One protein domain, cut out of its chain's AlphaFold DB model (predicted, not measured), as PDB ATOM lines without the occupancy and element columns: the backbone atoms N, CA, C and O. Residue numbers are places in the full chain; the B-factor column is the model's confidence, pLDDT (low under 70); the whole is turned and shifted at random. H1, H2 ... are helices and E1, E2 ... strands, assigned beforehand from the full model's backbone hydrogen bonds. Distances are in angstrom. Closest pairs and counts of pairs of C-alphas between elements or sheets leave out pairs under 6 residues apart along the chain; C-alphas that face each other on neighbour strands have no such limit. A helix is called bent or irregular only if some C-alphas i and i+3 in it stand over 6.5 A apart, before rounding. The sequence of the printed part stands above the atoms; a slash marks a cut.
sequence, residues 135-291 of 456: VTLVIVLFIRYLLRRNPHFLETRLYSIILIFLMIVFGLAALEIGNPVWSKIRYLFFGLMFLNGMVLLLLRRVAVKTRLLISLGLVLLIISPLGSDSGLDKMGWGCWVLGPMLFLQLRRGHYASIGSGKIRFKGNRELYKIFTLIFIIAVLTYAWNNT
ATOM      1  N   VAL A 135      19.479  23.730 -41.302       75.44
ATOM      2  CA  VAL A 135      18.474  22.929 -40.583       75.44
ATOM      3  C   VAL A 135      19.135  21.786 -39.815       75.44
ATOM      4  O   VAL A 135      18.842  21.586 -38.638       75.44
ATOM      5  N   THR A 136      20.088  21.082 -40.431       75.81
ATOM      6  CA  THR A 136      20.810  19.987 -39.763       75.81
ATOM      7  C   THR A 136      21.609  20.497 -38.561       75.81
ATOM      8  O   THR A 136      21.592  19.871 -37.502       75.81
ATOM      9  N   LEU A 137      22.265  21.656 -38.672       74.44
ATOM     10  CA  LEU A 137      22.964  22.277 -37.545       74.44
ATOM     11  C   LEU A 137      22.003  22.681 -36.426       74.44
ATOM     12  O   LEU A 137      22.300  22.405 -35.266       74.44
ATOM     13  N   VAL A 138      20.858  23.287 -36.752       74.88
ATOM     14  CA  VAL A 138      19.832  23.658 -35.762       74.88
ATOM     15  C   VAL A 138      19.328  22.422 -35.024       74.88
ATOM     16  O   VAL A 138      19.291  22.436 -33.797       74.88
ATOM     17  N   ILE A 139      19.036  21.327 -35.733       71.31
ATOM     18  CA  ILE A 139      18.619  20.054 -35.129       71.31
ATOM     19  C   ILE A 139      19.709  19.516 -34.194       71.31
ATOM     20  O   ILE A 139      19.425  19.178 -33.047       71.31
ATOM     21  N   VAL A 140      20.970  19.482 -34.636       70.19
ATOM     22  CA  VAL A 140      22.090  19.006 -33.805       70.19
ATOM     23  C   VAL A 140      22.267  19.872 -32.552       70.19
ATOM     24  O   VAL A 140      22.504  19.342 -31.463       70.19
ATOM     25  N   LEU A 141      22.141  21.196 -32.675       71.19
ATOM     26  CA  LEU A 141      22.233  22.130 -31.550       71.19
ATOM     27  C   LEU A 141      21.043  21.999 -30.593       71.19
ATOM     28  O   LEU A 141      21.247  22.008 -29.381       71.19
ATOM     29  N   PHE A 142      19.830  21.828 -31.118       73.12
ATOM     30  CA  PHE A 142      18.611  21.632 -30.339       73.12
ATOM     31  C   PHE A 142      18.643  20.313 -29.563       73.12
ATOM     32  O   PHE A 142      18.432  20.306 -28.352       73.12
ATOM     33  N   ILE A 143      19.027  19.213 -30.218       66.62
ATOM     34  CA  ILE A 143      19.250  17.920 -29.560       66.62
ATOM     35  C   ILE A 143      20.292  18.082 -28.448       66.62
ATOM     36  O   ILE A 143      20.069  17.661 -27.316       66.62
ATOM     37  N   ARG A 144      21.414  18.762 -28.720       66.00
ATOM     38  CA  ARG A 144      22.438  19.028 -27.700       66.00
ATOM     39  C   ARG A 144      21.907  19.869 -26.530       66.00
ATOM     40  O   ARG A 144      22.321  19.635 -25.395       66.00
ATOM     41  N   TYR A 145      21.028  20.835 -26.786       74.69
ATOM     42  CA  TYR A 145      20.380  21.650 -25.756       74.69
ATOM     43  C   TYR A 145      19.456  20.810 -24.862       74.69
ATOM     44  O   TYR A 145      19.614  20.845 -23.640       74.69
ATOM     45  N   LEU A 146      18.566  20.003 -25.453       69.06
ATOM     46  CA  LEU A 146      17.670  19.103 -24.718       69.06
ATOM     47  C   LEU A 146      18.446  18.101 -23.857       69.06
ATOM     48  O   LEU A 146      18.118  17.884 -22.693       69.06
ATOM     49  N   LEU A 147      19.527  17.543 -24.404       64.50
ATOM     50  CA  LEU A 147      20.375  16.589 -23.690       64.50
ATOM     51  C   LEU A 147      21.127  17.235 -22.525       64.50
ATOM     52  O   LEU A 147      21.291  16.609 -21.484       64.50
ATOM     53  N   ARG A 148      21.547  18.503 -22.644       66.94
ATOM     54  CA  ARG A 148      22.181  19.224 -21.528       66.94
ATOM     55  C   ARG A 148      21.222  19.431 -20.350       66.94
ATOM     56  O   ARG A 148      21.691  19.536 -19.221       66.94
ATOM     57  N   ARG A 149      19.910  19.493 -20.603       70.25
ATOM     58  CA  ARG A 149      18.877  19.595 -19.562       70.25
ATOM     59  C   ARG A 149      18.553  18.261 -18.883       70.25
ATOM     60  O   ARG A 149      18.119  18.295 -17.741       70.25
ATOM     61  N   ASN A 150      18.800  17.124 -19.538       64.94
ATOM     62  CA  ASN A 150      18.466  15.788 -19.026       64.94
ATOM     63  C   ASN A 150      19.697  14.855 -19.009       64.94
ATOM     64  O   ASN A 150      19.819  13.970 -19.860       64.94
ATOM     65  N   PRO A 151      20.619  15.018 -18.038       60.12
ATOM     66  CA  PRO A 151      21.888  14.284 -17.981       60.12
ATOM     67  C   PRO A 151      21.758  12.774 -17.717       60.12
ATOM     68  O   PRO A 151      22.705  12.038 -17.977       60.12
ATOM     69  N   HIS A 152      20.599  12.282 -17.267       59.78
ATOM     70  CA  HIS A 152      20.343  10.840 -17.125       59.78
ATOM     71  C   HIS A 152      20.019  10.141 -18.458       59.78
ATOM     72  O   HIS A 152      20.213   8.938 -18.580       59.78
ATOM     73  N   PHE A 153      19.626  10.886 -19.498       55.97
ATOM     74  CA  PHE A 153      19.456  10.367 -20.868       55.97
ATOM     75  C   PHE A 153      20.806  10.164 -21.595       55.97
ATOM     76  O   PHE A 153      20.871   9.752 -22.753       55.97
ATOM     77  N   LEU A 154      21.894  10.529 -20.913       49.50
ATOM     78  CA  LEU A 154      23.240  10.760 -21.422       49.50
ATOM     79  C   LEU A 154      24.200   9.611 -21.085       49.50
ATOM     80  O   LEU A 154      25.417   9.794 -21.133       49.50
ATOM     81  N   GLU A 155      23.692   8.398 -20.836       56.84
ATOM     82  CA  GLU A 155      24.509   7.220 -21.111       56.84
ATOM     83  C   GLU A 155      24.772   7.194 -22.620       56.84
ATOM     84  O   GLU A 155      23.929   6.826 -23.434       56.84
ATOM     85  N   THR A 156      25.966   7.652 -22.993       56.09
ATOM     86  CA  THR A 156      26.501   7.911 -24.345       56.09
ATOM     87  C   THR A 156      26.150   6.884 -25.440       56.09
ATOM     88  O   THR A 156      26.252   7.194 -26.632       56.09
ATOM     89  N   ARG A 157      25.730   5.672 -25.060       56.28
ATOM     90  CA  ARG A 157      25.245   4.615 -25.953       56.28
ATOM     91  C   ARG A 157      23.861   4.916 -26.527       56.28
ATOM     92  O   ARG A 157      23.724   4.827 -27.740       56.28
ATOM     93  N   LEU A 158      22.876   5.340 -25.730       59.88
ATOM     94  CA  LEU A 158      21.500   5.535 -26.214       59.88
ATOM     95  C   LEU A 158      21.405   6.687 -27.229       59.88
ATOM     96  O   LEU A 158      20.759   6.554 -28.262       59.88
ATOM     97  N   TYR A 159      22.149   7.775 -27.000       61.41
ATOM     98  CA  TYR A 159      22.294   8.879 -27.959       61.41
ATOM     99  C   TYR A 159      22.865   8.414 -29.300       61.41
ATOM    100  O   TYR A 159      22.331   8.743 -30.359       61.41
ATOM    101  N   SER A 160      23.949   7.637 -29.245       58.66
ATOM    102  CA  SER A 160      24.582   7.089 -30.442       58.66
ATOM    103  C   SER A 160      23.618   6.143 -31.156       58.66
ATOM    104  O   SER A 160      23.504   6.227 -32.369       58.66
ATOM    105  N   ILE A 161      22.860   5.326 -30.417       60.34
ATOM    106  CA  ILE A 161      21.864   4.384 -30.948       60.34
ATOM    107  C   ILE A 161      20.681   5.105 -31.605       60.34
ATOM    108  O   ILE A 161      20.296   4.714 -32.697       60.34
ATOM    109  N   ILE A 162      20.133   6.174 -31.018       66.06
ATOM    110  CA  ILE A 162      19.017   6.935 -31.614       66.06
ATOM    111  C   ILE A 162      19.467   7.650 -32.892       66.06
ATOM    112  O   ILE A 162      18.760   7.635 -33.896       66.06
ATOM    113  N   LEU A 163      20.668   8.234 -32.888       65.56
ATOM    114  CA  LEU A 163      21.268   8.813 -34.090       65.56
ATOM    115  C   LEU A 163      21.542   7.748 -35.154       65.56
ATOM    116  O   LEU A 163      21.241   7.971 -36.322       65.56
ATOM    117  N   ILE A 164      22.072   6.589 -34.758       62.34
ATOM    118  CA  ILE A 164      22.272   5.431 -35.635       62.34
ATOM    119  C   ILE A 164      20.936   4.987 -36.224       62.34
ATOM    120  O   ILE A 164      20.849   4.826 -37.432       62.34
ATOM    121  N   PHE A 165      19.893   4.848 -35.411       64.69
ATOM    122  CA  PHE A 165      18.571   4.426 -35.849       64.69
ATOM    123  C   PHE A 165      17.968   5.429 -36.832       64.69
ATOM    124  O   PHE A 165      17.598   5.043 -37.931       64.69
ATOM    125  N   LEU A 166      17.968   6.725 -36.509       65.94
ATOM    126  CA  LEU A 166      17.471   7.769 -37.411       65.94
ATOM    127  C   LEU A 166      18.260   7.830 -38.721       65.94
ATOM    128  O   LEU A 166      17.673   8.034 -39.778       65.94
ATOM    129  N   MET A 167      19.578   7.627 -38.680       63.69
ATOM    130  CA  MET A 167      20.412   7.664 -39.881       63.69
ATOM    131  C   MET A 167      20.355   6.367 -40.698       63.69
ATOM    132  O   MET A 167      20.462   6.438 -41.920       63.69
ATOM    133  N   ILE A 168      20.135   5.205 -40.072       61.38
ATOM    134  CA  ILE A 168      19.844   3.938 -40.758       61.38
ATOM    135  C   ILE A 168      18.462   4.011 -41.396       61.38
ATOM    136  O   ILE A 168      18.349   3.735 -42.580       61.38
ATOM    137  N   VAL A 169      17.433   4.448 -40.666       64.00
ATOM    138  CA  VAL A 169      16.080   4.649 -41.206       64.00
ATOM    139  C   VAL A 169      16.113   5.648 -42.359       64.00
ATOM    140  O   VAL A 169      15.509   5.400 -43.393       64.00
ATOM    141  N   PHE A 170      16.885   6.731 -42.245       65.50
ATOM    142  CA  PHE A 170      17.079   7.670 -43.347       65.50
ATOM    143  C   PHE A 170      17.850   7.053 -44.530       65.50
ATOM    144  O   PHE A 170      17.496   7.306 -45.677       65.50
ATOM    145  N   GLY A 171      18.866   6.221 -44.278       59.34
ATOM    146  CA  GLY A 171      19.605   5.486 -45.312       59.34
ATOM    147  C   GLY A 171      18.774   4.406 -46.020       59.34
ATOM    148  O   GLY A 171      18.888   4.247 -47.231       59.34
ATOM    149  N   LEU A 172      17.895   3.712 -45.292       57.84
ATOM    150  CA  LEU A 172      16.935   2.734 -45.817       57.84
ATOM    151  C   LEU A 172      15.791   3.428 -46.569       57.84
ATOM    152  O   LEU A 172      15.434   3.019 -47.666       57.84
ATOM    153  N   ALA A 173      15.284   4.554 -46.066       58.47
ATOM    154  CA  ALA A 173      14.353   5.394 -46.816       58.47
ATOM    155  C   ALA A 173      15.007   5.960 -48.095       58.47
ATOM    156  O   ALA A 173      14.342   6.117 -49.115       58.47
ATOM    157  N   ALA A 174      16.319   6.223 -48.084       55.88
ATOM    158  CA  ALA A 174      17.071   6.622 -49.277       55.88
ATOM    159  C   ALA A 174      17.222   5.494 -50.318       55.88
ATOM    160  O   ALA A 174      17.381   5.792 -51.505       55.88
ATOM    161  N   LEU A 175      17.182   4.227 -49.887       53.56
ATOM    162  CA  LEU A 175      17.188   3.051 -50.763       53.56
ATOM    163  C   LEU A 175      15.871   2.929 -51.545       53.56
ATOM    164  O   LEU A 175      15.922   2.696 -52.750       53.56
ATOM    165  N   GLU A 176      14.734   3.170 -50.888       49.94
ATOM    166  CA  GLU A 176      13.389   3.039 -51.477       49.94
ATOM    167  C   GLU A 176      12.940   4.277 -52.277       49.94
ATOM    168  O   GLU A 176      12.323   4.161 -53.332       49.94
ATOM    169  N   ILE A 177      13.277   5.495 -51.826       51.97
ATOM    170  CA  ILE A 177      12.785   6.746 -52.447       51.97
ATOM    171  C   ILE A 177      13.631   7.160 -53.675       51.97
ATOM    172  O   ILE A 177      13.227   8.010 -54.471       51.97
ATOM    173  N   GLY A 178      14.811   6.561 -53.876       55.91
ATOM    174  CA  GLY A 178      15.645   6.780 -55.062       55.91
ATOM    175  C   GLY A 178      16.329   8.159 -55.132       55.91
ATOM    176  O   GLY A 178      16.799   8.714 -54.136       55.91
ATOM    177  N   ASN A 179      16.447   8.711 -56.348       59.84
ATOM    178  CA  ASN A 179      17.258   9.899 -56.698       59.84
ATOM    179  C   ASN A 179      17.020  11.182 -55.841       59.84
ATOM    180  O   ASN A 179      17.989  11.879 -55.515       59.84
ATOM    181  N   PRO A 180      15.788  11.501 -55.387       60.44
ATOM    182  CA  PRO A 180      15.517  12.701 -54.586       60.44
ATOM    183  C   PRO A 180      16.221  12.739 -53.223       60.44
ATOM    184  O   PRO A 180      16.578  13.821 -52.748       60.44
ATOM    185  N   VAL A 181      16.437  11.586 -52.578       63.62
ATOM    186  CA  VAL A 181      17.127  11.526 -51.277       63.62
ATOM    187  C   VAL A 181      18.642  11.622 -51.462       63.62
ATOM    188  O   VAL A 181      19.305  12.341 -50.709       63.62
ATOM    189  N   TRP A 182      19.182  11.021 -52.530       67.06
ATOM    190  CA  TRP A 182      20.597  11.140 -52.907       67.06
ATOM    191  C   TRP A 182      21.029  12.582 -53.113       67.06
ATOM    192  O   TRP A 182      22.066  13.004 -52.598       67.06
ATOM    193  N   SER A 183      20.201  13.348 -53.824       68.88
ATOM    194  CA  SER A 183      20.437  14.770 -54.044       68.88
ATOM    195  C   SER A 183      20.574  15.519 -52.707       68.88
ATOM    196  O   SER A 183      21.531  16.265 -52.506       68.88
ATOM    197  N   LYS A 184      19.701  15.238 -51.727       75.12
ATOM    198  CA  LYS A 184      19.709  15.885 -50.401       75.12
ATOM    199  C   LYS A 184      20.916  15.488 -49.540       75.12
ATOM    200  O   LYS A 184      21.544  16.366 -48.951       75.12
ATOM    201  N   ILE A 185      21.273  14.199 -49.499       77.81
ATOM    202  CA  ILE A 185      22.466  13.707 -48.781       77.81
ATOM    203  C   ILE A 185      23.724  14.381 -49.332       77.81
ATOM    204  O   ILE A 185      24.553  14.887 -48.577       77.81
ATOM    205  N   ARG A 186      23.849  14.441 -50.658       82.31
ATOM    206  CA  ARG A 186      24.981  15.076 -51.336       82.31
ATOM    207  C   ARG A 186      25.107  16.559 -50.976       82.31
ATOM    208  O   ARG A 186      26.199  16.999 -50.622       82.31
ATOM    209  N   TYR A 187      24.002  17.310 -50.997       85.50
ATOM    210  CA  TYR A 187      23.998  18.720 -50.592       85.50
ATOM    211  C   TYR A 187      24.425  18.925 -49.135       85.50
ATOM    212  O   TYR A 187      25.167  19.868 -48.854       85.50
ATOM    213  N   LEU A 188      24.025  18.028 -48.225       85.25
ATOM    214  CA  LEU A 188      24.503  18.049 -46.842       85.25
ATOM    215  C   LEU A 188      26.026  17.872 -46.779       85.25
ATOM    216  O   LEU A 188      26.705  18.654 -46.116       85.25
ATOM    217  N   PHE A 189      26.588  16.890 -47.492       87.88
ATOM    218  CA  PHE A 189      28.041  16.691 -47.540       87.88
ATOM    219  C   PHE A 189      28.773  17.920 -48.093       87.88
ATOM    220  O   PHE A 189      29.768  18.341 -47.504       87.88
ATOM    221  N   PHE A 190      28.275  18.532 -49.171       91.25
ATOM    222  CA  PHE A 190      28.874  19.748 -49.729       91.25
ATOM    223  C   PHE A 190      28.850  20.908 -48.737       91.25
ATOM    224  O   PHE A 190      29.874  21.562 -48.540       91.25
ATOM    225  N   GLY A 191      27.723  21.135 -48.062       91.00
ATOM    226  CA  GLY A 191      27.620  22.203 -47.074       91.00
ATOM    227  C   GLY A 191      28.476  21.970 -45.837       91.00
ATOM    228  O   GLY A 191      29.132  22.900 -45.371       91.00
ATOM    229  N   LEU A 192      28.570  20.726 -45.358       89.12
ATOM    230  CA  LEU A 192      29.494  20.365 -44.282       89.12
ATOM    231  C   LEU A 192      30.953  20.584 -44.694       89.12
ATOM    232  O   LEU A 192      31.707  21.140 -43.903       89.12
ATOM    233  N   MET A 193      31.357  20.213 -45.914       93.12
ATOM    234  CA  MET A 193      32.711  20.485 -46.423       93.12
ATOM    235  C   MET A 193      32.996  21.987 -46.518       93.12
ATOM    236  O   MET A 193      34.072  22.430 -46.111       93.12
ATOM    237  N   PHE A 194      32.039  22.773 -47.015       92.69
ATOM    238  CA  PHE A 194      32.180  24.220 -47.163       92.69
ATOM    239  C   PHE A 194      32.313  24.907 -45.801       92.69
ATOM    240  O   PHE A 194      33.272  25.640 -45.558       92.69
ATOM    241  N   LEU A 195      31.402  24.602 -44.873       90.62
ATOM    242  CA  LEU A 195      31.429  25.119 -43.508       90.62
ATOM    243  C   LEU A 195      32.713  24.711 -42.784       90.62
ATOM    244  O   LEU A 195      33.356  25.541 -42.143       90.62
ATOM    245  N   ASN A 196      33.103  23.441 -42.902       88.12
ATOM    246  CA  ASN A 196      34.314  22.922 -42.286       88.12
ATOM    247  C   ASN A 196      35.568  23.638 -42.800       88.12
ATOM    248  O   ASN A 196      36.388  24.093 -42.001       88.12
ATOM    249  N   GLY A 197      35.674  23.792 -44.122       92.19
ATOM    250  CA  GLY A 197      36.748  24.533 -44.768       92.19
ATOM    251  C   GLY A 197      36.805  25.983 -44.289       92.19
ATOM    252  O   GLY A 197      37.869  26.440 -43.879       92.19
ATOM    253  N   MET A 198      35.668  26.683 -44.243       91.44
ATOM    254  CA  MET A 198      35.612  28.070 -43.768       91.44
ATOM    255  C   MET A 198      36.024  28.204 -42.300       91.44
ATOM    256  O   MET A 198      36.878  29.027 -41.975       91.44
ATOM    257  N   VAL A 199      35.496  27.354 -41.410       87.31
ATOM    258  CA  VAL A 199      35.888  27.346 -39.991       87.31
ATOM    259  C   VAL A 199      37.391  27.123 -39.861       87.31
ATOM    260  O   VAL A 199      38.078  27.894 -39.194       87.31
ATOM    261  N   LEU A 200      37.932  26.104 -40.528       86.81
ATOM    262  CA  LEU A 200      39.356  25.795 -40.475       86.81
ATOM    263  C   LEU A 200      40.246  26.913 -41.014       86.81
ATOM    264  O   LEU A 200      41.333  27.150 -40.483       86.81
ATOM    265  N   LEU A 201      39.784  27.598 -42.055       90.00
ATOM    266  CA  LEU A 201      40.489  28.707 -42.670       90.00
ATOM    267  C   LEU A 201      40.589  29.914 -41.726       90.00
ATOM    268  O   LEU A 201      41.593  30.626 -41.781       90.00
ATOM    269  N   LEU A 202      39.624  30.110 -40.822       85.62
ATOM    270  CA  LEU A 202      39.617  31.190 -39.825       85.62
ATOM    271  C   LEU A 202      40.437  30.873 -38.561       85.62
ATOM    272  O   LEU A 202      40.866  31.779 -37.844       85.62
ATOM    273  N   LEU A 203      40.708  29.596 -38.280       82.75
ATOM    274  CA  LEU A 203      41.439  29.189 -37.080       82.75
ATOM    275  C   LEU A 203      42.950  29.441 -37.206       82.75
ATOM    276  O   LEU A 203      43.675  28.678 -37.840       82.75
ATOM    277  N   ARG A 204      43.456  30.463 -36.498       79.19
ATOM    278  CA  ARG A 204      44.881  30.871 -36.519       79.19
ATOM    279  C   ARG A 204      45.877  29.764 -36.160       79.19
ATOM    280  O   ARG A 204      46.993  29.766 -36.659       79.19
ATOM    281  N   ARG A 205      45.478  28.816 -35.313       80.81
ATOM    282  CA  ARG A 205      46.316  27.678 -34.889       80.81
ATOM    283  C   ARG A 205      46.495  26.597 -35.959       80.81
ATOM    284  O   ARG A 205      47.313  25.701 -35.786       80.81
ATOM    285  N   VAL A 206      45.683  26.611 -37.016       85.56
ATOM    286  CA  VAL A 206      45.828  25.662 -38.121       85.56
ATOM    287  C   VAL A 206      47.055  26.082 -38.915       85.56
ATOM    288  O   VAL A 206      47.196  27.251 -39.281       85.56
ATOM    289  N   ALA A 207      47.951  25.129 -39.178       89.81
ATOM    290  CA  ALA A 207      49.189  25.402 -39.889       89.81
ATOM    291  C   ALA A 207      48.911  26.103 -41.228       89.81
ATOM    292  O   ALA A 207      48.008  25.720 -41.973       89.81
ATOM    293  N   VAL A 208      49.723  27.109 -41.561       92.06
ATOM    294  CA  VAL A 208      49.534  27.927 -42.771       92.06
ATOM    295  C   VAL A 208      49.505  27.072 -44.046       92.06
ATOM    296  O   VAL A 208      48.708  27.341 -44.939       92.06
ATOM    297  N   LYS A 209      50.312  26.001 -44.118       93.00
ATOM    298  CA  LYS A 209      50.290  25.050 -45.249       93.00
ATOM    299  C   LYS A 209      48.939  24.330 -45.373       93.00
ATOM    300  O   LYS A 209      48.430  24.158 -46.473       93.00
ATOM    301  N   THR A 210      48.322  23.956 -44.254       92.00
ATOM    302  CA  THR A 210      46.992  23.334 -44.246       92.00
ATOM    303  C   THR A 210      45.914  24.340 -44.641       92.00
ATOM    304  O   THR A 210      45.070  24.015 -45.467       92.00
ATOM    305  N   ARG A 211      45.968  25.578 -44.126       93.56
ATOM    306  CA  ARG A 211      45.042  26.664 -44.515       93.56
ATOM    307  C   ARG A 211      45.133  26.994 -46.006       93.56
ATOM    308  O   ARG A 211      44.107  27.235 -46.630       93.56
ATOM    309  N   LEU A 212      46.336  26.934 -46.581       95.50
ATOM    310  CA  LEU A 212      46.545  27.038 -48.024       95.50
ATOM    311  C   LEU A 212      45.800  25.928 -48.780       95.50
ATOM    312  O   LEU A 212      45.016  26.215 -49.680       95.50
ATOM    313  N   LEU A 213      46.002  24.669 -48.388       95.19
ATOM    314  CA  LEU A 213      45.331  23.535 -49.026       95.19
ATOM    315  C   LEU A 213      43.799  23.626 -48.899       95.19
ATOM    316  O   LEU A 213      43.092  23.376 -49.870       95.19
ATOM    317  N   ILE A 214      43.286  24.061 -47.743       95.12
ATOM    318  CA  ILE A 214      41.854  24.328 -47.529       95.12
ATOM    319  C   ILE A 214      41.347  25.402 -48.495       95.12
ATOM    320  O   ILE A 214      40.308  25.207 -49.116       95.12
ATOM    321  N   SER A 215      42.075  26.514 -48.652       96.31
ATOM    322  CA  SER A 215      41.672  27.587 -49.570       96.31
ATOM    323  C   SER A 215      41.623  27.116 -51.028       96.31
ATOM    324  O   SER A 215      40.652  27.401 -51.723       96.31
ATOM    325  N   LEU A 216      42.594  26.301 -51.459       96.62
ATOM    326  CA  LEU A 216      42.583  25.657 -52.775       96.62
ATOM    327  C   LEU A 216      41.384  24.706 -52.922       96.62
ATOM    328  O   LEU A 216      40.718  24.714 -53.952       96.62
ATOM    329  N   GLY A 217      41.064  23.927 -51.886       96.19
ATOM    330  CA  GLY A 217      39.896  23.042 -51.873       96.19
ATOM    331  C   GLY A 217      38.556  23.784 -51.934       96.19
ATOM    332  O   GLY A 217      37.635  23.326 -52.606       96.19
ATOM    333  N   LEU A 218      38.447  24.940 -51.271       95.88
ATOM    334  CA  LEU A 218      37.250  25.787 -51.310       95.88
ATOM    335  C   LEU A 218      37.040  26.382 -52.703       95.88
ATOM    336  O   LEU A 218      35.941  26.283 -53.241       95.88
ATOM    337  N   VAL A 219      38.100  26.927 -53.313       95.75
ATOM    338  CA  VAL A 219      38.043  27.397 -54.704       95.75
ATOM    339  C   VAL A 219      37.652  26.248 -55.629       95.75
ATOM    340  O   VAL A 219      36.745  26.406 -56.442       95.75
ATOM    341  N   LEU A 220      38.261  25.070 -55.462       95.06
ATOM    342  CA  LEU A 220      37.946  23.902 -56.278       95.06
ATOM    343  C   LEU A 220      36.463  23.516 -56.189       95.06
ATOM    344  O   LEU A 220      35.852  23.268 -57.228       95.06
ATOM    345  N   LEU A 221      35.871  23.482 -54.991       92.88
ATOM    346  CA  LEU A 221      34.440  23.199 -54.824       92.88
ATOM    347  C   LEU A 221      33.553  24.221 -55.545       92.88
ATOM    348  O   LEU A 221      32.547  23.821 -56.122       92.88
ATOM    349  N   ILE A 222      33.927  25.505 -55.533       91.38
ATOM    350  CA  ILE A 222      33.158  26.581 -56.177       91.38
ATOM    351  C   ILE A 222      33.223  26.480 -57.702       91.38
ATOM    352  O   ILE A 222      32.204  26.666 -58.364       91.38
ATOM    353  N   ILE A 223      34.399  26.175 -58.262       91.44
ATOM    354  CA  ILE A 223      34.586  26.150 -59.720       91.44
ATOM    355  C   ILE A 223      34.168  24.829 -60.366       91.44
ATOM    356  O   ILE A 223      33.800  24.811 -61.532       91.44
ATOM    357  N   SER A 224      34.231  23.714 -59.630       89.81
ATOM    358  CA  SER A 224      33.937  22.374 -60.161       89.81
ATOM    359  C   SER A 224      32.573  22.235 -60.841       89.81
ATOM    360  O   SER A 224      32.503  21.502 -61.829       89.81
ATOM    361  N   PRO A 225      31.495  22.880 -60.354       88.31
ATOM    362  CA  PRO A 225      30.204  22.780 -60.998       88.31
ATOM    363  C   PRO A 225      29.993  23.767 -62.144       88.31
ATOM    364  O   PRO A 225      29.000  23.609 -62.848       88.31
ATOM    365  N   LEU A 226      30.889  24.738 -62.359       85.62
ATOM    366  CA  LEU A 226      30.733  25.769 -63.387       85.62
ATOM    367  C   LEU A 226      30.740  25.168 -64.801       85.62
ATOM    368  O   LEU A 226      31.622  24.383 -65.149       85.62
ATOM    369  N   GLY A 227      29.756  25.559 -65.616       76.12
ATOM    370  CA  GLY A 227      29.626  25.130 -67.009       76.12
ATOM    371  C   GLY A 227      28.823  23.855 -67.258       76.12
ATOM    372  O   GLY A 227      28.916  23.296 -68.347       76.12
ATOM    373  N   SER A 228      28.080  23.367 -66.264       75.00
ATOM    374  CA  SER A 228      27.237  22.175 -66.380       75.00
ATOM    375  C   SER A 228      25.785  22.530 -66.070       75.00
ATOM    376  O   SER A 228      25.504  23.188 -65.073       75.00
ATOM    377  N   ASP A 229      24.860  22.029 -66.880       69.38
ATOM    378  CA  ASP A 229      23.403  22.103 -66.678       69.38
ATOM    379  C   ASP A 229      22.907  21.300 -65.463       69.38
ATOM    380  O   ASP A 229      21.898  21.643 -64.854       69.38
ATOM    381  N   SER A 230      23.658  20.284 -65.029       73.00
ATOM    382  CA  SER A 230      23.371  19.493 -63.821       73.00
ATOM    383  C   SER A 230      23.523  20.259 -62.488       73.00
ATOM    384  O   SER A 230      23.647  19.645 -61.426       73.00
ATOM    385  N   GLY A 231      23.601  21.591 -62.519       79.69
ATOM    386  CA  GLY A 231      23.765  22.441 -61.342       79.69
ATOM    387  C   GLY A 231      24.982  22.045 -60.500       79.69
ATOM    388  O   GLY A 231      26.088  21.855 -61.006       79.69
ATOM    389  N   LEU A 232      24.781  21.886 -59.191       84.69
ATOM    390  CA  LEU A 232      25.858  21.586 -58.242       84.69
ATOM    391  C   LEU A 232      26.246  20.106 -58.151       84.69
ATOM    392  O   LEU A 232      27.140  19.767 -57.377       84.69
ATOM    393  N   ASP A 233      25.652  19.209 -58.941       80.19
ATOM    394  CA  ASP A 233      25.992  17.781 -58.880       80.19
ATOM    395  C   ASP A 233      27.476  17.513 -59.156       80.19
ATOM    396  O   ASP A 233      28.093  16.636 -58.543       80.19
ATOM    397  N   LYS A 234      28.084  18.325 -60.022       85.44
ATOM    398  CA  LYS A 234      29.503  18.229 -60.371       85.44
ATOM    399  C   LYS A 234      30.447  18.736 -59.274       85.44
ATOM    400  O   LYS A 234      31.647  18.487 -59.370       85.44
ATOM    401  N   MET A 235      29.952  19.354 -58.192       88.25
ATOM    402  CA  MET A 235      30.790  19.671 -57.021       88.25
ATOM    403  C   MET A 235      31.444  18.415 -56.433       88.25
ATOM    404  O   MET A 235      32.541  18.510 -55.888       88.25
ATOM    405  N   GLY A 236      30.831  17.235 -56.612       86.12
ATOM    406  CA  GLY A 236      31.396  15.948 -56.191       86.12
ATOM    407  C   GLY A 236      32.797  15.688 -56.750       86.12
ATOM    408  O   GLY A 236      33.631  15.085 -56.078       86.12
ATOM    409  N   TRP A 237      33.099  16.211 -57.940       86.31
ATOM    410  CA  TRP A 237      34.421  16.110 -58.556       86.31
ATOM    411  C   TRP A 237      35.486  16.967 -57.852       86.31
ATOM    412  O   TRP A 237      36.674  16.669 -57.952       86.31
ATOM    413  N   GLY A 238      35.075  18.004 -57.115       89.25
ATOM    414  CA  GLY A 238      35.948  18.902 -56.355       89.25
ATOM    415  C   GLY A 238      36.153  18.514 -54.887       89.25
ATOM    416  O   GLY A 238      36.923  19.157 -54.176       89.25
ATOM    417  N   CYS A 239      35.484  17.463 -54.407       90.81
ATOM    418  CA  CYS A 239      35.476  17.096 -52.989       90.81
ATOM    419  C   CYS A 239      36.772  16.447 -52.483       90.81
ATOM    420  O   CYS A 239      36.912  16.247 -51.280       90.81
ATOM    421  N   TRP A 240      37.725  16.103 -53.351       91.44
ATOM    422  CA  TRP A 240      38.887  15.288 -52.970       91.44
ATOM    423  C   TRP A 240      39.878  15.991 -52.025       91.44
ATOM    424  O   TRP A 240      40.675  15.314 -51.383       91.44
ATOM    425  N   VAL A 241      39.799  17.321 -51.871       92.94
ATOM    426  CA  VAL A 241      40.567  18.065 -50.854       92.94
ATOM    427  C   VAL A 241      39.796  18.172 -49.536       92.94
ATOM    428  O   VAL A 241      40.281  17.749 -48.487       92.94
ATOM    429  N   LEU A 242      38.585  18.738 -49.570       94.06
ATOM    430  CA  LEU A 242      37.822  19.055 -48.357       94.06
ATOM    431  C   LEU A 242      37.078  17.854 -47.766       94.06
ATOM    432  O   LEU A 242      36.830  17.827 -46.563       94.06
ATOM    433  N   GLY A 243      36.776  16.839 -48.574       91.94
ATOM    434  CA  GLY A 243      36.174  15.589 -48.123       91.94
ATOM    435  C   GLY A 243      37.048  14.879 -47.090       91.94
ATOM    436  O   GLY A 243      36.619  14.751 -45.944       91.94
ATOM    437  N   PRO A 244      38.298  14.493 -47.414       91.00
ATOM    438  CA  PRO A 244      39.203  13.891 -46.434       91.00
ATOM    439  C   PRO A 244      39.414  14.760 -45.185       91.00
ATOM    440  O   PRO A 244      39.467  14.239 -44.070       91.00
ATOM    441  N   MET A 245      39.480  16.089 -45.340       88.19
ATOM    442  CA  MET A 245      39.607  17.012 -44.206       88.19
ATOM    443  C   MET A 245      38.406  16.951 -43.259       88.19
ATOM    444  O   MET A 245      38.611  16.881 -42.046       88.19
ATOM    445  N   LEU A 246      37.180  16.900 -43.790       89.31
ATOM    446  CA  LEU A 246      35.958  16.739 -42.999       89.31
ATOM    447  C   LEU A 246      36.008  15.459 -42.143       89.31
ATOM    448  O   LEU A 246      35.749  15.505 -40.941       89.31
ATOM    449  N   PHE A 247      36.416  14.325 -42.717       87.19
ATOM    450  CA  PHE A 247      36.537  13.065 -41.970       87.19
ATOM    451  C   PHE A 247      37.630  13.118 -40.892       87.19
ATOM    452  O   PHE A 247      37.423  12.667 -39.760       87.19
ATOM    453  N   LEU A 248      38.785  13.720 -41.201       84.75
ATOM    454  CA  LEU A 248      39.867  13.910 -40.231       84.75
ATOM    455  C   LEU A 248      39.431  14.787 -39.049       84.75
ATOM    456  O   LEU A 248      39.807  14.507 -37.906       84.75
ATOM    457  N   GLN A 249      38.620  15.815 -39.305       80.31
ATOM    458  CA  GLN A 249      38.055  16.690 -38.279       80.31
ATOM    459  C   GLN A 249      37.130  15.945 -37.327       80.31
ATOM    460  O   GLN A 249      37.296  16.054 -36.111       80.31
ATOM    461  N   LEU A 250      36.186  15.175 -37.875       78.25
ATOM    462  CA  LEU A 250      35.219  14.405 -37.093       78.25
ATOM    463  C   LEU A 250      35.921  13.413 -36.157       78.25
ATOM    464  O   LEU A 250      35.535  13.278 -34.993       78.25
ATOM    465  N   ARG A 251      37.004  12.782 -36.633       80.25
ATOM    466  CA  ARG A 251      37.807  11.841 -35.840       80.25
ATOM    467  C   ARG A 251      38.634  12.525 -34.756       80.25
ATOM    468  O   ARG A 251      38.629  12.073 -33.615       80.25
ATOM    469  N   ARG A 252      39.423  13.544 -35.118       75.00
ATOM    470  CA  ARG A 252      40.471  14.088 -34.233       75.00
ATOM    471  C   ARG A 252      39.984  15.230 -33.348       75.00
ATOM    472  O   ARG A 252      40.511  15.401 -32.254       75.00
ATOM    473  N   GLY A 253      38.975  15.988 -33.777       65.56
ATOM    474  CA  GLY A 253      38.519  17.163 -33.040       65.56
ATOM    475  C   GLY A 253      39.520  18.303 -33.042       65.56
ATOM    476  O   GLY A 253      40.721  18.109 -33.210       65.56
ATOM    477  N   HIS A 254      39.028  19.519 -32.871       63.12
ATOM    478  CA  HIS A 254      39.776  20.749 -33.072       63.12
ATOM    479  C   HIS A 254      39.280  21.811 -32.054       63.12
ATOM    480  O   HIS A 254      38.100  22.115 -31.968       63.12
ATOM    481  N   TYR A 255      40.177  22.420 -31.272       51.34
ATOM    482  CA  TYR A 255      39.889  23.591 -30.426       51.34
ATOM    483  C   TYR A 255      39.623  24.881 -31.228       51.34
ATOM    484  O   TYR A 255      40.555  25.586 -31.583       51.34
ATOM    485  N   ALA A 256      38.389  25.270 -31.511       48.25
ATOM    486  CA  ALA A 256      38.160  26.592 -32.090       48.25
ATOM    487  C   ALA A 256      38.305  27.678 -31.008       48.25
ATOM    488  O   ALA A 256      37.614  27.649 -29.998       48.25
ATOM    489  N   SER A 257      39.204  28.644 -31.195       42.16
ATOM    490  CA  SER A 257      39.132  29.918 -30.463       42.16
ATOM    491  C   SER A 257      38.646  30.946 -31.466       42.16
ATOM    492  O   SER A 257      39.348  31.211 -32.442       42.16
ATOM    493  N   ILE A 258      37.434  31.454 -31.270       45.72
ATOM    494  CA  ILE A 258      36.867  32.526 -32.090       45.72
ATOM    495  C   ILE A 258      36.712  33.712 -31.138       45.72
ATOM    496  O   ILE A 258      35.920  33.653 -30.202       45.72
ATOM    497  N   GLY A 259      37.533  34.749 -31.325       53.50
ATOM    498  CA  GLY A 259      37.624  35.869 -30.382       53.50
ATOM    499  C   GLY A 259      38.128  35.441 -28.996       53.50
ATOM    500  O   GLY A 259      39.012  34.587 -28.887       53.50
ATOM    501  N   SER A 260      37.551  36.026 -27.941       38.31
ATOM    502  CA  SER A 260      37.828  35.700 -26.530       38.31
ATOM    503  C   SER A 260      37.205  34.370 -26.067       38.31
ATOM    504  O   SER A 260      37.563  33.854 -25.010       38.31
ATOM    505  N   GLY A 261      36.305  33.775 -26.860       44.44
ATOM    506  CA  GLY A 261      35.639  32.513 -26.550       44.44
ATOM    507  C   GLY A 261      36.418  31.282 -27.030       44.44
ATOM    508  O   GLY A 261      36.706  31.124 -28.220       44.44
ATOM    509  N   LYS A 262      36.704  30.347 -26.115       49.66
ATOM    510  CA  LYS A 262      37.258  29.020 -26.440       49.66
ATOM    511  C   LYS A 262      36.118  28.026 -26.697       49.66
ATOM    512  O   LYS A 262      35.581  27.431 -25.765       49.66
ATOM    513  N   ILE A 263      35.763  27.795 -27.961       49.97
ATOM    514  CA  ILE A 263      34.806  26.756 -28.371       49.97
ATOM    515  C   ILE A 263      35.565  25.454 -28.662       49.97
ATOM    516  O   ILE A 263      36.165  25.246 -29.717       49.97
ATOM    517  N   ARG A 264      35.527  24.511 -27.721       53.06
ATOM    518  CA  ARG A 264      36.136  23.189 -27.922       53.06
ATOM    519  C   ARG A 264      35.224  22.292 -28.765       53.06
ATOM    520  O   ARG A 264      34.238  21.774 -28.245       53.06
ATOM    521  N   PHE A 265      35.608  22.005 -30.011       56.53
ATOM    522  CA  PHE A 265      35.049  20.872 -30.753       56.53
ATOM    523  C   PHE A 265      35.871  19.626 -30.423       56.53
ATOM    524  O   PHE A 265      36.913  19.365 -31.024       56.53
ATOM    525  N   LYS A 266      35.435  18.862 -29.415       59.44
ATOM    526  CA  LYS A 266      35.983  17.519 -29.195       59.44
ATOM    527  C   LYS A 266      35.558  16.638 -30.367       59.44
ATOM    528  O   LYS A 266      34.382  16.603 -30.716       59.44
ATOM    529  N   GLY A 267      36.529  15.952 -30.960       64.31
ATOM    530  CA  GLY A 267      36.265  14.917 -31.949       64.31
ATOM    531  C   GLY A 267      35.478  13.812 -31.270       64.31
ATOM    532  O   GLY A 267      35.644  13.580 -30.069       64.31
ATOM    533  N   ASN A 268      34.605  13.158 -32.019       70.12
ATOM    534  CA  ASN A 268      33.780  12.092 -31.485       70.12
ATOM    535  C   ASN A 268      33.963  10.871 -32.378       70.12
ATOM    536  O   ASN A 268      33.534  10.856 -33.531       70.12
ATOM    537  N   ARG A 269      34.647   9.856 -31.837       72.50
ATOM    538  CA  ARG A 269      34.971   8.623 -32.560       72.50
ATOM    539  C   ARG A 269      33.712   7.892 -33.020       72.50
ATOM    540  O   ARG A 269      33.728   7.330 -34.110       72.50
ATOM    541  N   GLU A 270      32.642   7.940 -32.232       69.06
ATOM    542  CA  GLU A 270      31.369   7.322 -32.595       69.06
ATOM    543  C   GLU A 270      30.691   8.110 -33.719       69.06
ATOM    544  O   GLU A 270      30.363   7.517 -34.740       69.06
ATOM    545  N   LEU A 271      30.629   9.448 -33.643       70.25
ATOM    546  CA  LEU A 271      30.131  10.259 -34.769       70.25
ATOM    547  C   LEU A 271      30.956  10.049 -36.047       70.25
ATOM    548  O   LEU A 271      30.383   9.958 -37.125       70.25
ATOM    549  N   TYR A 272      32.282   9.925 -35.943       80.81
ATOM    550  CA  TYR A 272      33.138   9.600 -37.086       80.81
ATOM    551  C   TYR A 272      32.782   8.243 -37.705       80.81
ATOM    552  O   TYR A 272      32.614   8.167 -38.922       80.81
ATOM    553  N   LYS A 273      32.662   7.180 -36.896       79.62
ATOM    554  CA  LYS A 273      32.291   5.840 -37.384       79.62
ATOM    555  C   LYS A 273      30.931   5.873 -38.070       79.62
ATOM    556  O   LYS A 273      30.802   5.351 -39.169       79.62
ATOM    557  N   ILE A 274      29.954   6.528 -37.448       75.00
ATOM    558  CA  ILE A 274      28.591   6.598 -37.966       75.00
ATOM    559  C   ILE A 274      28.547   7.390 -39.275       75.00
ATOM    560  O   ILE A 274      28.009   6.915 -40.267       75.00
ATOM    561  N   PHE A 275      29.181   8.563 -39.315       77.44
ATOM    562  CA  PHE A 275      29.256   9.380 -40.525       77.44
ATOM    563  C   PHE A 275      29.990   8.656 -41.662       77.44
ATOM    564  O   PHE A 275      29.588   8.745 -42.819       77.44
ATOM    565  N   THR A 276      31.032   7.886 -41.332       83.88
ATOM    566  CA  THR A 276      31.745   7.028 -42.291       83.88
ATOM    567  C   THR A 276      30.854   5.897 -42.798       83.88
ATOM    568  O   THR A 276      30.812   5.669 -44.001       83.88
ATOM    569  N   LEU A 277      30.107   5.224 -41.920       81.62
ATOM    570  CA  LEU A 277      29.172   4.168 -42.303       81.62
ATOM    571  C   LEU A 277      28.080   4.706 -43.236       81.62
ATOM    572  O   LEU A 277      27.833   4.114 -44.278       81.62
ATOM    573  N   ILE A 278      27.493   5.861 -42.914       77.94
ATOM    574  CA  ILE A 278      26.489   6.523 -43.760       77.94
ATOM    575  C   ILE A 278      27.082   6.892 -45.107       77.94
ATOM    576  O   ILE A 278      26.445   6.662 -46.122       77.94
ATOM    577  N   PHE A 279      28.295   7.443 -45.131       81.94
ATOM    578  CA  PHE A 279      28.973   7.760 -46.382       81.94
ATOM    579  C   PHE A 279      29.221   6.505 -47.230       81.94
ATOM    580  O   PHE A 279      28.962   6.529 -48.428       81.94
ATOM    581  N   ILE A 280      29.674   5.403 -46.625       84.62
ATOM    582  CA  ILE A 280      29.904   4.134 -47.329       84.62
ATOM    583  C   ILE A 280      28.590   3.576 -47.875       84.62
ATOM    584  O   ILE A 280      28.515   3.305 -49.069       84.62
ATOM    585  N   ILE A 281      27.551   3.457 -47.040       81.12
ATOM    586  CA  ILE A 281      26.220   3.004 -47.471       81.12
ATOM    587  C   ILE A 281      25.719   3.910 -48.597       81.12
ATOM    588  O   ILE A 281      25.301   3.420 -49.639       81.12
ATOM    589  N   ALA A 282      25.858   5.226 -48.437       76.69
ATOM    590  CA  ALA A 282      25.447   6.204 -49.429       76.69
ATOM    591  C   ALA A 282      26.120   5.992 -50.792       76.69
ATOM    592  O   ALA A 282      25.459   5.943 -51.828       76.69
ATOM    593  N   VAL A 283      27.444   5.850 -50.793       80.62
ATOM    594  CA  VAL A 283      28.225   5.636 -52.015       80.62
ATOM    595  C   VAL A 283      27.898   4.286 -52.643       80.62
ATOM    596  O   VAL A 283      27.688   4.230 -53.854       80.62
ATOM    597  N   LEU A 284      27.825   3.219 -51.845       83.38
ATOM    598  CA  LEU A 284      27.528   1.876 -52.336       83.38
ATOM    599  C   LEU A 284      26.137   1.815 -52.955       83.38
ATOM    600  O   LEU A 284      26.002   1.336 -54.074       83.38
ATOM    601  N   THR A 285      25.118   2.362 -52.294       77.94
ATOM    602  CA  THR A 285      23.766   2.393 -52.849       77.94
ATOM    603  C   THR A 285      23.685   3.255 -54.104       77.94
ATOM    604  O   THR A 285      23.047   2.853 -55.080       77.94
ATOM    605  N   TYR A 286      24.342   4.419 -54.126       78.38
ATOM    606  CA  TYR A 286      24.384   5.246 -55.328       78.38
ATOM    607  C   TYR A 286      25.029   4.487 -56.496       78.38
ATOM    608  O   TYR A 286      24.427   4.402 -57.565       78.38
ATOM    609  N   ALA A 287      26.198   3.877 -56.276       81.75
ATOM    610  CA  ALA A 287      26.910   3.077 -57.274       81.75
ATOM    611  C   ALA A 287      26.117   1.836 -57.724       81.75
ATOM    612  O   ALA A 287      26.204   1.426 -58.888       81.75
ATOM    613  N   TRP A 288      25.327   1.262 -56.813       83.25
ATOM    614  CA  TRP A 288      24.465   0.116 -57.072       83.25
ATOM    615  C   TRP A 288      23.273   0.470 -57.966       83.25
ATOM    616  O   TRP A 288      22.991  -0.245 -58.921       83.25
ATOM    617  N   ASN A 289      22.593   1.585 -57.689       79.38
ATOM    618  CA  ASN A 289      21.325   1.925 -58.341       79.38
ATOM    619  C   ASN A 289      21.447   2.900 -59.519       79.38
ATOM    620  O   ASN A 289      20.491   3.050 -60.274       79.38
ATOM    621  N   ASN A 290      22.582   3.584 -59.693       77.50
ATOM    622  CA  ASN A 290      22.736   4.649 -60.693       77.50
ATOM    623  C   ASN A 290      23.787   4.285 -61.748       77.50
ATOM    624  O   ASN A 290      24.782   4.991 -61.923       77.50
ATOM    625  N   THR A 291      23.577   3.178 -62.466       82.56
ATOM    626  CA  THR A 291      24.350   2.936 -63.697       82.56
ATOM    627  C   THR A 291      23.943   3.972 -64.738       82.56
ATOM    628  O   THR A 291      22.766   4.313 -64.860       82.56
TER     629      THR A 291
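Overview. This is residues 135 to 291 of the 456 residues of an uncharacterized protein of Bacteroidetes bacterium (UniProt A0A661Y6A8). Three helices, H4, H7 and H8, make the sides of a triangle in a flat body; H3 runs side by side with H8, while H5 folds back along one end of H4, with H6 packed on both. H1 and H3 form an open U with H2 at its bend, where residues 148 to 155 stick out, and the hairpin E1 and E2 follows H7. The 157 printed residues hold eight named helices and two strands, in the order H1 to H7, E1, E2, H8; the sheet, E1 - E2, is antiparallel and the class is mostly helix. The whole is compact, with a radius of gyration of the C-alphas of 17.1 A and spans of 49 by 43 by 22 A.

Arrangement. Start at H1, residues 135 to 149, which touches no helix. H2, residues 151 to 154, is close to H1 but not clearly touching, C-alphas 147 and 154 being closest at 6.9 A. Next, H3, residues 156 to 177, touches H8, residues 269 to 289, at a shallow tilt of 10 degrees, the same way; their closest C-alphas, 164 and 274, are 6.8 A apart. H4, residues 179 to 202, forms a helical hairpin with H5, residues 208 to 223, at 34.5 degrees, only just short of steep; the closest C-alphas, 201 and 211, are 5.3 A apart. H6, residues 231 to 238, is irregular, C-alphas 231 and 234 being 7.2 A apart; it touches H5, closest at C-alphas 221 and 238, 4.8 A. H7, residues 242 to 252, touches H4 at C-alphas 193 and 242, 5.6 A, and H8 at C-alphas 250 and 272, 5.2 A. Then E1, residues 253 to 258, and E2, residues 261 to 266, form an antiparallel hairpin: look for N 254 and O 265 at 2.8 A. Every O i to N i+4 pair is within hydrogen-bond range in H1, H5, H7 and H8; H3 has 17 of 18, H4 19 of 20, and H6 0 of 4, beside 4 of 5 O i to N i+3 pairs, while H2 is too short for an i+4 pair.

Along the chain. Find C-alpha 135 at (18.474, 22.929, -40.583), where H1 begins its 21.3 A. H3 measures 31.3 A, and H4 35.2 A from C-alpha 179 at (17.258, 9.899, -56.698). H5 measures 22.7 A; H8 runs 29.9 A to C-alpha 289 at (21.325, 1.925, -58.341).

Size, cuts and confidence. The farthest C-alphas, His 152 and Gly 227, are 52.7 A apart. The printed part has no cut and no long link. Mean pLDDT of the printed part is 75.3; 56 residues are under 70, among them 150 to 183 and 253 to 267.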